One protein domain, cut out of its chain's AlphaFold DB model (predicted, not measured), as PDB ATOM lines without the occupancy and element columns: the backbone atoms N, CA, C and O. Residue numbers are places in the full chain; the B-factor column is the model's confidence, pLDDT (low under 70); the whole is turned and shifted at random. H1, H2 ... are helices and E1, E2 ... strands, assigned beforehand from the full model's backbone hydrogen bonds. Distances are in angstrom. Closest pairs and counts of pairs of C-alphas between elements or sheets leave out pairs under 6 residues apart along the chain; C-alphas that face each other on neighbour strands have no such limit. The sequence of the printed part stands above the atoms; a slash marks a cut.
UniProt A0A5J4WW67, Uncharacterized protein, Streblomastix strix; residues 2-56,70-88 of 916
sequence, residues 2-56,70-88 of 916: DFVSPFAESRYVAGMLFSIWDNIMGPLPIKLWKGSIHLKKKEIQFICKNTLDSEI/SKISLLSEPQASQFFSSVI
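Overview. This is residues 2 to 56 and 70 to 88 of the 916 residues of an uncharacterized protein of Streblomastix strix (UniProt A0A5J4WW67). A long two-stranded hairpin, E1 and E2, has one helix, H1, packed on it, mainly on E2. A small, loosely formed second hairpin, E3 and E4, lies near the later part of H1, with E4 also near E1. The printed part has 74 residues, with named elements in the order E1, E2, H1, E3, E4; the class is mixed, helices and strands, with under half of the residues in named elements. Both two-stranded sheets are antiparallel. The whole is compact, with a radius of gyration of the C-alphas of 12.3 A and spans of 35 by 32 by 24 A.

Arrangement. E1, residues 15 to 22, and E2, residues 26 to 34, form a hairpin at 159 degrees; N 18 and O 31 are 2.8 A apart, within hydrogen-bond range. E2 bends by 58 degrees at residue 31. H1, residues 41 to 52, comes closest to E2 at the C-alphas of Pro 27 and Cys 48, 6.0 A apart. Every O i to N i+4 pair in H1 is within hydrogen-bond range. E3, residues 72 to 74, comes closest to H1 at the C-alphas of Ser 73 and Thr 51, 6.9 A apart. E3 and E4, residues 82 to 84, form a hairpin at 172 degrees, with N 83 and O 73 within hydrogen-bond range at 3.5 A. H1 and E4 are only just apart, at 8.3 A.

Along the chain. E1 begins at C-alpha 15, (41.949, 8.067, -26.088); E1 and E2 are each 21.8 A long. H1 is 16.6 A long, E3 6.7 A and E4 6.9 A, ending at C-alpha 84, (34.137, 2.669, -22.097).

Size, cuts and confidence. The C-alphas farthest apart, of Glu 9 and Ile 24, are 36.1 A apart. Residues 57 to 69 are not printed; C-alphas 56 and 70 are 15.4 A apart across this cut. Of the links printed whole, none is long. The model's pLDDT is under 70 at residues 2 to 3, 55 to 56 and 78 to 88.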
ATOM      1  N   ASP A   2      58.419   8.645 -20.981       50.16
ATOM      2  CA  ASP A   2      57.186   8.892 -21.723       50.16
ATOM      3  C   ASP A   2      56.622   7.600 -22.302       50.16
ATOM      4  O   ASP A   2      57.101   7.045 -23.290       50.16
ATOM      5  N   PHE A   3      55.573   7.102 -21.650       64.81
ATOM      6  CA  PHE A   3      54.780   5.994 -22.165       64.81
ATOM      7  C   PHE A   3      54.015   6.450 -23.409       64.81
ATOM      8  O   PHE A   3      52.883   6.933 -23.299       64.81
ATOM      9  N   VAL A   4      54.643   6.262 -24.576       73.69
ATOM     10  CA  VAL A   4      54.044   6.413 -25.909       73.69
ATOM     11  C   VAL A   4      52.627   5.847 -25.891       73.69
ATOM     12  O   VAL A   4      52.411   4.705 -25.470       73.69
ATOM     13  N   SER A   5      51.652   6.656 -26.313       78.56
ATOM     14  CA  SER A   5      50.247   6.258 -26.250       78.56
ATOM     15  C   SER A   5      50.020   4.990 -27.081       78.56
ATOM     16  O   SER A   5      50.201   5.027 -28.300       78.56
ATOM     17  N   PRO A   6      49.551   3.880 -26.480       74.94
ATOM     18  CA  PRO A   6      49.275   2.646 -27.214       74.94
ATOM     19  C   PRO A   6      48.022   2.755 -28.105       74.94
ATOM     20  O   PRO A   6      47.607   1.759 -28.693       74.94
ATOM     21  N   PHE A   7      47.427   3.950 -28.181       77.94
ATOM     22  CA  PHE A   7      46.264   4.304 -28.993       77.94
ATOM     23  C   PHE A   7      46.606   5.319 -30.094       77.94
ATOM     24  O   PHE A   7      45.712   5.686 -30.845       77.94
ATOM     25  N   ALA A   8      47.859   5.781 -30.220       82.12
ATOM     26  CA  ALA A   8      48.241   6.818 -31.189       82.12
ATOM     27  C   ALA A   8      47.879   6.456 -32.649       82.12
ATOM     28  O   ALA A   8      47.507   7.324 -33.431       82.12
ATOM     29  N   GLU A   9      47.925   5.165 -32.993       80.25
ATOM     30  CA  GLU A   9      47.522   4.628 -34.302       80.25
ATOM     31  C   GLU A   9      46.024   4.244 -34.384       80.25
ATOM     32  O   GLU A   9      45.531   3.884 -35.457       80.25
ATOM     33  N   SER A  10      45.283   4.299 -33.269       80.50
ATOM     34  CA  SER A  10      43.871   3.900 -33.203       80.50
ATOM     35  C   SER A  10      42.972   4.943 -33.855       80.50
ATOM     36  O   SER A  10      42.781   6.045 -33.339       80.50
ATOM     37  N   ARG A  11      42.345   4.535 -34.962       81.44
ATOM     38  CA  ARG A  11      41.341   5.322 -35.698       81.44
ATOM     39  C   ARG A  11      39.946   5.284 -35.065       81.44
ATOM     40  O   ARG A  11      39.044   5.945 -35.569       81.44
ATOM     41  N   TYR A  12      39.753   4.480 -34.016       81.81
ATOM     42  CA  TYR A  12      38.445   4.216 -33.404       81.81
ATOM     43  C   TYR A  12      38.375   4.632 -31.929       81.81
ATOM     44  O   TYR A  12      37.286   4.899 -31.423       81.81
ATOM     45  N   VAL A  13      39.515   4.713 -31.234       85.12
ATOM     46  CA  VAL A  13      39.608   5.137 -29.833       85.12
ATOM     47  C   VAL A  13      40.253   6.517 -29.775       85.12
ATOM     48  O   VAL A  13      41.445   6.661 -30.016       85.12
ATOM     49  N   ALA A  14      39.473   7.539 -29.411       87.88
ATOM     50  CA  ALA A  14      39.964   8.915 -29.269       87.88
ATOM     51  C   ALA A  14      40.949   9.105 -28.094       87.88
ATOM     52  O   ALA A  14      41.768  10.021 -28.091       87.88
ATOM     53  N   GLY A  15      40.917   8.204 -27.111       86.88
ATOM     54  CA  GLY A  15      41.949   8.067 -26.088       86.88
ATOM     55  C   GLY A  15      41.518   7.172 -24.927       86.88
ATOM     56  O   GLY A  15      40.335   6.868 -24.773       86.88
ATOM     57  N   MET A  16      42.474   6.774 -24.084       88.81
ATOM     58  CA  MET A  16      42.171   6.358 -22.709       88.81
ATOM     59  C   MET A  16      42.212   7.587 -21.808       88.81
ATOM     60  O   MET A  16      43.171   8.357 -21.851       88.81
ATOM     61  N   LEU A  17      41.226   7.685 -20.925       88.88
ATOM     62  CA  LEU A  17      41.225   8.593 -19.792       88.88
ATOM     63  C   LEU A  17      41.285   7.784 -18.488       88.88
ATOM     64  O   LEU A  17      40.535   6.824 -18.318       88.88
ATOM     65  N   PHE A  18      42.157   8.188 -17.568       89.62
ATOM     66  CA  PHE A  18      42.148   7.761 -16.172       89.62
ATOM     67  C   PHE A  18      41.930   8.982 -15.278       89.62
ATOM     68  O   PHE A  18      42.696   9.948 -15.343       89.62
ATOM     69  N   SER A  19      40.898   8.911 -14.442       87.62
ATOM     70  CA  SER A  19      40.498   9.962 -13.506       87.62
ATOM     71  C   SER A  19      40.368   9.382 -12.102       87.62
ATOM     72  O   SER A  19      39.957   8.230 -11.951       87.62
ATOM     73  N   ILE A  20      40.666  10.189 -11.085       87.19
ATOM     74  CA  ILE A  20      40.291   9.909  -9.694       87.19
ATOM     75  C   ILE A  20      39.073  10.761  -9.335       87.19
ATOM     76  O   ILE A  20      38.886  11.859  -9.855       87.19
ATOM     77  N   TRP A  21      38.218  10.221  -8.473       83.62
ATOM     78  CA  TRP A  21      37.091  10.948  -7.908       83.62
ATOM     79  C   TRP A  21      37.530  11.695  -6.647       83.62
ATOM     80  O   TRP A  21      37.867  11.062  -5.647       83.62
ATOM     81  N   ASP A  22      37.499  13.023  -6.691       82.81
ATOM     82  CA  ASP A  22      37.608  13.881  -5.515       82.81
ATOM     83  C   ASP A  22      36.205  14.283  -5.021       82.81
ATOM     84  O   ASP A  22      35.309  14.586  -5.809       82.81
ATOM     85  N   ASN A  23      35.992  14.297  -3.703       77.31
ATOM     86  CA  ASN A  23      34.667  14.557  -3.122       77.31
ATOM     87  C   ASN A  23      34.269  16.046  -3.081       77.31
ATOM     88  O   ASN A  23      33.122  16.351  -2.752       77.31
ATOM     89  N   ILE A  24      35.188  16.963  -3.396       80.94
ATOM     90  CA  ILE A  24      34.974  18.418  -3.427       80.94
ATOM     91  C   ILE A  24      34.963  18.916  -4.879       80.94
ATOM     92  O   ILE A  24      34.083  19.685  -5.265       80.94
ATOM     93  N   MET A  25      35.927  18.472  -5.689       80.12
ATOM     94  CA  MET A  25      36.132  18.908  -7.075       80.12
ATOM     95  C   MET A  25      35.482  17.988  -8.119       80.12
ATOM     96  O   MET A  25      35.316  18.397  -9.269       80.12
ATOM     97  N   GLY A  26      35.081  16.773  -7.732       85.88
ATOM     98  CA  GLY A  26      34.520  15.769  -8.634       85.88
ATOM     99  C   GLY A  26      35.602  14.978  -9.389       85.88
ATOM    100  O   GLY A  26      36.681  14.721  -8.851       85.88
ATOM    101  N   PRO A  27      35.341  14.535 -10.629       85.44
ATOM    102  CA  PRO A  27      36.231  13.642 -11.363       85.44
ATOM    103  C   PRO A  27      37.430  14.387 -11.968       85.44
ATOM    104  O   PRO A  27      37.332  14.983 -13.044       85.44
ATOM    105  N   LEU A  28      38.583  14.297 -11.309       84.44
ATOM    106  CA  LEU A  28      39.837  14.904 -11.750       84.44
ATOM    107  C   LEU A  28      40.577  13.980 -12.739       84.44
ATOM    108  O   LEU A  28      40.954  12.863 -12.365       84.44
ATOM    109  N   PRO A  29      40.802  14.399 -14.002       87.88
ATOM    110  CA  PRO A  29      41.546  13.612 -14.980       87.88
ATOM    111  C   PRO A  29      43.048  13.636 -14.677       87.88
ATOM    112  O   PRO A  29      43.698  14.665 -14.827       87.88
ATOM    113  N   ILE A  30      43.610  12.488 -14.295       89.25
ATOM    114  CA  ILE A  30      45.036  12.351 -13.960       89.25
ATOM    115  C   ILE A  30      45.873  12.017 -15.193       89.25
ATOM    116  O   ILE A  30      46.996  12.498 -15.328       89.25
ATOM    117  N   LYS A  31      45.366  11.169 -16.098       89.62
ATOM    118  CA  LYS A  31      46.125  10.790 -17.294       89.62
ATOM    119  C   LYS A  31      45.252  10.561 -18.515       89.62
ATOM    120  O   LYS A  31      44.330   9.747 -18.506       89.62
ATOM    121  N   LEU A  32      45.614  11.253 -19.590       89.12
ATOM    122  CA  LEU A  32      45.064  11.092 -20.927       89.12
ATOM    123  C   LEU A  32      46.129  10.454 -21.826       89.12
ATOM    124  O   LEU A  32      47.175  11.047 -22.077       89.12
ATOM    125  N   TRP A  33      45.843   9.274 -22.362       89.62
ATOM    126  CA  TRP A  33      46.604   8.702 -23.468       89.62
ATOM    127  C   TRP A  33      45.820   8.997 -24.748       89.62
ATOM    128  O   TRP A  33      44.860   8.288 -25.061       89.62
ATOM    129  N   LYS A  34      46.191  10.074 -25.452       87.12
ATOM    130  CA  LYS A  34      45.531  10.523 -26.693       87.12
ATOM    131  C   LYS A  34      45.565   9.422 -27.765       87.12
ATOM    132  O   LYS A  34      46.580   8.737 -27.911       87.12
ATOM    133  N   GLY A  35      44.460   9.238 -28.483       88.69
ATOM    134  CA  GLY A  35      44.381   8.394 -29.675       88.69
ATOM    135  C   GLY A  35      44.619   9.184 -30.963       88.69
ATOM    136  O   GLY A  35      45.097  10.316 -30.902       88.69
ATOM    137  N   SER A  36      44.258   8.629 -32.128       84.50
ATOM    138  CA  SER A  36      44.395   9.357 -33.404       84.50
ATOM    139  C   SER A  36      43.275  10.379 -33.657       84.50
ATOM    140  O   SER A  36      43.378  11.169 -34.594       84.50
ATOM    141  N   ILE A  37      42.190  10.353 -32.875       84.44
ATOM    142  CA  ILE A  37      41.115  11.354 -32.925       84.44
ATOM    143  C   ILE A  37      41.413  12.403 -31.852       84.44
ATOM    144  O   ILE A  37      41.410  12.091 -30.661       84.44
ATOM    145  N   HIS A  38      41.670  13.643 -32.268       84.12
ATOM    146  CA  HIS A  38      41.925  14.747 -31.347       84.12
ATOM    147  C   HIS A  38      40.622  15.165 -30.643       84.12
ATOM    148  O   HIS A  38      39.633  15.449 -31.311       84.12
ATOM    149  N   LEU A  39      40.639  15.231 -29.308       85.06
ATOM    150  CA  LEU A  39      39.573  15.819 -28.487       85.06
ATOM    151  C   LEU A  39      40.097  17.088 -27.811       85.06
ATOM    152  O   LEU A  39      41.172  17.062 -27.202       85.06
ATOM    153  N   LYS A  40      39.345  18.189 -27.884       89.69
ATOM    154  CA  LYS A  40      39.689  19.457 -27.224       89.69
ATOM    155  C   LYS A  40      39.601  19.293 -25.697       89.69
ATOM    156  O   LYS A  40      38.747  18.579 -25.170       89.69
ATOM    157  N   LYS A  41      40.449  20.013 -24.944       84.69
ATOM    158  CA  LYS A  41      40.519  19.968 -23.459       84.69
ATOM    159  C   LYS A  41      39.142  20.134 -22.786       84.69
ATOM    160  O   LYS A  41      38.823  19.393 -21.856       84.69
ATOM    161  N   LYS A  42      38.306  21.034 -23.324       87.25
ATOM    162  CA  LYS A  42      36.922  21.304 -22.886       87.25
ATOM    163  C   LYS A  42      35.994  20.086 -23.054       87.25
ATOM    164  O   LYS A  42      35.209  19.798 -22.154       87.25
ATOM    165  N   GLU A  43      36.117  19.341 -24.153       88.19
ATOM    166  CA  GLU A  43      35.333  18.120 -24.408       88.19
ATOM    167  C   GLU A  43      35.719  17.023 -23.418       88.19
ATOM    168  O   GLU A  43      34.855  16.424 -22.788       88.19
ATOM    169  N   ILE A  44      37.021  16.807 -23.207       85.19
ATOM    170  CA  ILE A  44      37.527  15.802 -22.261       85.19
ATOM    171  C   ILE A  44      37.023  16.104 -20.845       85.19
ATOM    172  O   ILE A  44      36.521  15.202 -20.179       85.19
ATOM    173  N   GLN A  45      37.081  17.362 -20.398       84.62
ATOM    174  CA  GLN A  45      36.529  17.787 -19.105       84.62
ATOM    175  C   GLN A  45      35.007  17.577 -19.019       84.62
ATOM    176  O   GLN A  45      34.515  17.061 -18.015       84.62
ATOM    177  N   PHE A  46      34.259  17.906 -20.076       86.12
ATOM    178  CA  PHE A  46      32.819  17.643 -20.162       86.12
ATOM    179  C   PHE A  46      32.500  16.140 -20.086       86.12
ATOM    180  O   PHE A  46      31.549  15.747 -19.407       86.12
ATOM    181  N   ILE A  47      33.316  15.293 -20.718       85.88
ATOM    182  CA  ILE A  47      33.205  13.830 -20.681       85.88
ATOM    183  C   ILE A  47      33.516  13.296 -19.278       85.88
ATOM    184  O   ILE A  47      32.716  12.514 -18.764       85.88
ATOM    185  N   CYS A  48      34.608  13.741 -18.633       84.50
ATOM    186  CA  CYS A  48      34.925  13.410 -17.232       84.50
ATOM    187  C   CYS A  48      33.690  13.641 -16.364       84.50
ATOM    188  O   CYS A  48      33.192  12.727 -15.710       84.50
ATOM    189  N   LYS A  49      33.176  14.871 -16.438       84.44
ATOM    190  CA  LYS A  49      32.098  15.363 -15.599       84.44
ATOM    191  C   LYS A  49      30.805  14.587 -15.830       84.44
ATOM    192  O   LYS A  49      30.324  13.902 -14.938       84.44
ATOM    193  N   ASN A  50      30.272  14.582 -17.050       84.75
ATOM    194  CA  ASN A  50      28.974  13.953 -17.317       84.75
ATOM    195  C   ASN A  50      28.980  12.419 -17.184       84.75
ATOM    196  O   ASN A  50      27.933  11.835 -16.905       84.75
ATOM    197  N   THR A  51      30.124  11.746 -17.367       85.38
ATOM    198  CA  THR A  51      30.190  10.280 -17.212       85.38
ATOM    199  C   THR A  51      30.435   9.825 -15.774       85.38
ATOM    200  O   THR A  51      30.023   8.712 -15.441       85.38
ATOM    201  N   LEU A  52      31.029  10.655 -14.906       81.75
ATOM    202  CA  LEU A  52      31.394  10.273 -13.534       81.75
ATOM    203  C   LEU A  52      30.561  10.990 -12.447       81.75
ATOM    204  O   LEU A  52      30.220  10.339 -11.462       81.75
ATOM    205  N   ASP A  53      30.126  12.248 -12.636       78.31
ATOM    206  CA  ASP A  53      29.400  13.054 -11.619       78.31
ATOM    207  C   ASP A  53      28.138  12.384 -11.052       78.31
ATOM    208  O   ASP A  53      27.728  12.662  -9.925       78.31
ATOM    209  N   SER A  54      27.490  11.504 -11.822       71.75
ATOM    210  CA  SER A  54      26.227  10.877 -11.416       71.75
ATOM    211  C   SER A  54      26.365   9.851 -10.284       71.75
ATOM    212  O   SER A  54      25.351   9.367  -9.783       71.75
ATOM    213  N   GLU A  55      27.588   9.450  -9.929       67.38
ATOM    214  CA  GLU A  55      27.874   8.379  -8.969       67.38
ATOM    215  C   GLU A  55      28.694   8.899  -7.786       67.38
ATOM    216  O   GLU A  55      29.779   8.406  -7.490       67.38
ATOM    217  N   ILE A  56      28.119   9.881  -7.074       67.00
ATOM    218  CA  ILE A  56      28.601  10.345  -5.763       67.00
ATOM    219  C   ILE A  56      28.932   9.125  -4.894       67.00
ATOM    220  O   ILE A  56      28.050   8.308  -4.598       67.00
ATOM    221  N   SER A  70      30.897  -1.516 -14.496       80.56
ATOM    222  CA  SER A  70      31.113  -1.029 -15.858       80.56
ATOM    223  C   SER A  70      29.956  -0.129 -16.292       80.56
ATOM    224  O   SER A  70      28.796  -0.538 -16.199       80.56
ATOM    225  N   LYS A  71      30.270   1.046 -16.840       82.81
ATOM    226  CA  LYS A  71      29.300   2.004 -17.382       82.81
ATOM    227  C   LYS A  71      29.546   2.212 -18.875       82.81
ATOM    228  O   LYS A  71      30.692   2.242 -19.314       82.81
ATOM    229  N   ILE A  72      28.468   2.344 -19.644       83.62
ATOM    230  CA  ILE A  72      28.508   2.678 -21.073       83.62
ATOM    231  C   ILE A  72      27.646   3.921 -21.261       83.62
ATOM    232  O   ILE A  72      26.469   3.917 -20.900       83.62
ATOM    233  N   SER A  73      28.233   4.972 -21.826       82.50
ATOM    234  CA  SER A  73      27.549   6.233 -22.110       82.50
ATOM    235  C   SER A  73      27.572   6.497 -23.610       82.50
ATOM    236  O   SER A  73      28.640   6.563 -24.219       82.50
ATOM    237  N   LEU A  74      26.383   6.646 -24.192       82.25
ATOM    238  CA  LEU A  74      26.187   7.095 -25.566       82.25
ATOM    239  C   LEU A  74      25.736   8.554 -25.512       82.25
ATOM    240  O   LEU A  74      24.610   8.833 -25.105       82.25
ATOM    241  N   LEU A  75      26.622   9.473 -25.889       80.00
ATOM    242  CA  LEU A  75      26.257  10.871 -26.091       80.00
ATOM    243  C   LEU A  75      25.739  11.033 -27.525       80.00
ATOM    244  O   LEU A  75      26.319  10.497 -28.465       80.00
ATOM    245  N   SER A  76      24.610  11.722 -27.684       73.00
ATOM    246  CA  SER A  76      23.907  11.861 -28.968       73.00
ATOM    247  C   SER A  76      24.301  13.104 -29.770       73.00
ATOM    248  O   SER A  76      23.786  13.308 -30.867       73.00
ATOM    249  N   GLU A  77      25.159  13.962 -29.219       73.81
ATOM    250  CA  GLU A  77      25.653  15.151 -29.914       73.81
ATOM    251  C   GLU A  77      26.671  14.735 -30.992       73.81
ATOM    252  O   GLU A  77      27.520  13.883 -30.730       73.81
ATOM    253  N   PRO A  78      26.616  15.304 -32.212       49.62
ATOM    254  CA  PRO A  78      27.274  14.740 -33.399       49.62
ATOM    255  C   PRO A  78      28.813  14.814 -33.411       49.62
ATOM    256  O   PRO A  78      29.430  14.380 -34.381       49.62
ATOM    257  N   GLN A  79      29.432  15.346 -32.355       54.19
ATOM    258  CA  GLN A  79      30.886  15.382 -32.141       54.19
ATOM    259  C   GLN A  79      31.347  14.410 -31.036       54.19
ATOM    260  O   GLN A  79      32.543  14.176 -30.876       54.19
ATOM    261  N   ALA A  80      30.423  13.820 -30.270       45.41
ATOM    262  CA  ALA A  80      30.757  13.049 -29.082       45.41
ATOM    263  C   ALA A  80      31.071  11.574 -29.396       45.41
ATOM    264  O   ALA A  80      30.292  10.855 -30.022       45.41
ATOM    265  N   SER A  81      32.225  11.109 -28.918       50.12
ATOM    266  CA  SER A  81      32.664   9.714 -29.018       50.12
ATOM    267  C   SER A  81      31.907   8.783 -28.050       50.12
ATOM    268  O   SER A  81      31.138   9.223 -27.195       50.12
ATOM    269  N   GLN A  82      32.078   7.464 -28.203       50.47
ATOM    270  CA  GLN A  82      31.509   6.465 -27.285       50.47
ATOM    271  C   GLN A  82      32.493   6.148 -26.153       50.47
ATOM    272  O   GLN A  82      33.683   5.957 -26.411       50.47
ATOM    273  N   PHE A  83      32.002   6.038 -24.913       51.44
ATOM    274  CA  PHE A  83      32.858   5.886 -23.730       51.44
ATOM    275  C   PHE A  83      32.770   4.505 -23.081       51.44
ATOM    276  O   PHE A  83      31.683   3.978 -22.837       51.44
ATOM    277  N   PHE A  84      33.946   3.961 -22.751       49.03
ATOM    278  CA  PHE A  84      34.137   2.669 -22.097       49.03
ATOM    279  C   PHE A  84      35.223   2.782 -21.018       49.03
ATOM    280  O   PHE A  84      36.328   3.247 -21.300       49.03
ATOM    281  N   SER A  85      34.949   2.302 -19.803       44.88
ATOM    282  CA  SER A  85      35.921   2.246 -18.703       44.88
ATOM    283  C   SER A  85      36.275   0.796 -18.332       44.88
ATOM    284  O   SER A  85      35.448   0.070 -17.784       44.88
ATOM    285  N   SER A  86      37.497   0.339 -18.657       48.03
ATOM    286  CA  SER A  86      38.217  -0.782 -17.992       48.03
ATOM    287  C   SER A  86      39.510  -1.203 -18.721       48.03
ATOM    288  O   SER A  86      39.508  -1.429 -19.925       48.03
ATOM    289  N   VAL A  87      40.616  -1.349 -17.966       49.16
ATOM    290  CA  VAL A  87      41.898  -2.029 -18.315       49.16
ATOM    291  C   VAL A  87      42.302  -1.949 -19.808       49.16
ATOM    292  O   VAL A  87      42.330  -2.941 -20.541       49.16
ATOM    293  N   ILE A  88      42.617  -0.735 -20.270       55.62
ATOM    294  CA  ILE A  88      42.305  -0.338 -21.653       55.62
ATOM    295  C   ILE A  88      43.403  -0.677 -22.682       55.62
ATOM    296  O   ILE A  88      43.071  -1.015 -23.814       55.62
TER     297      ILE A  88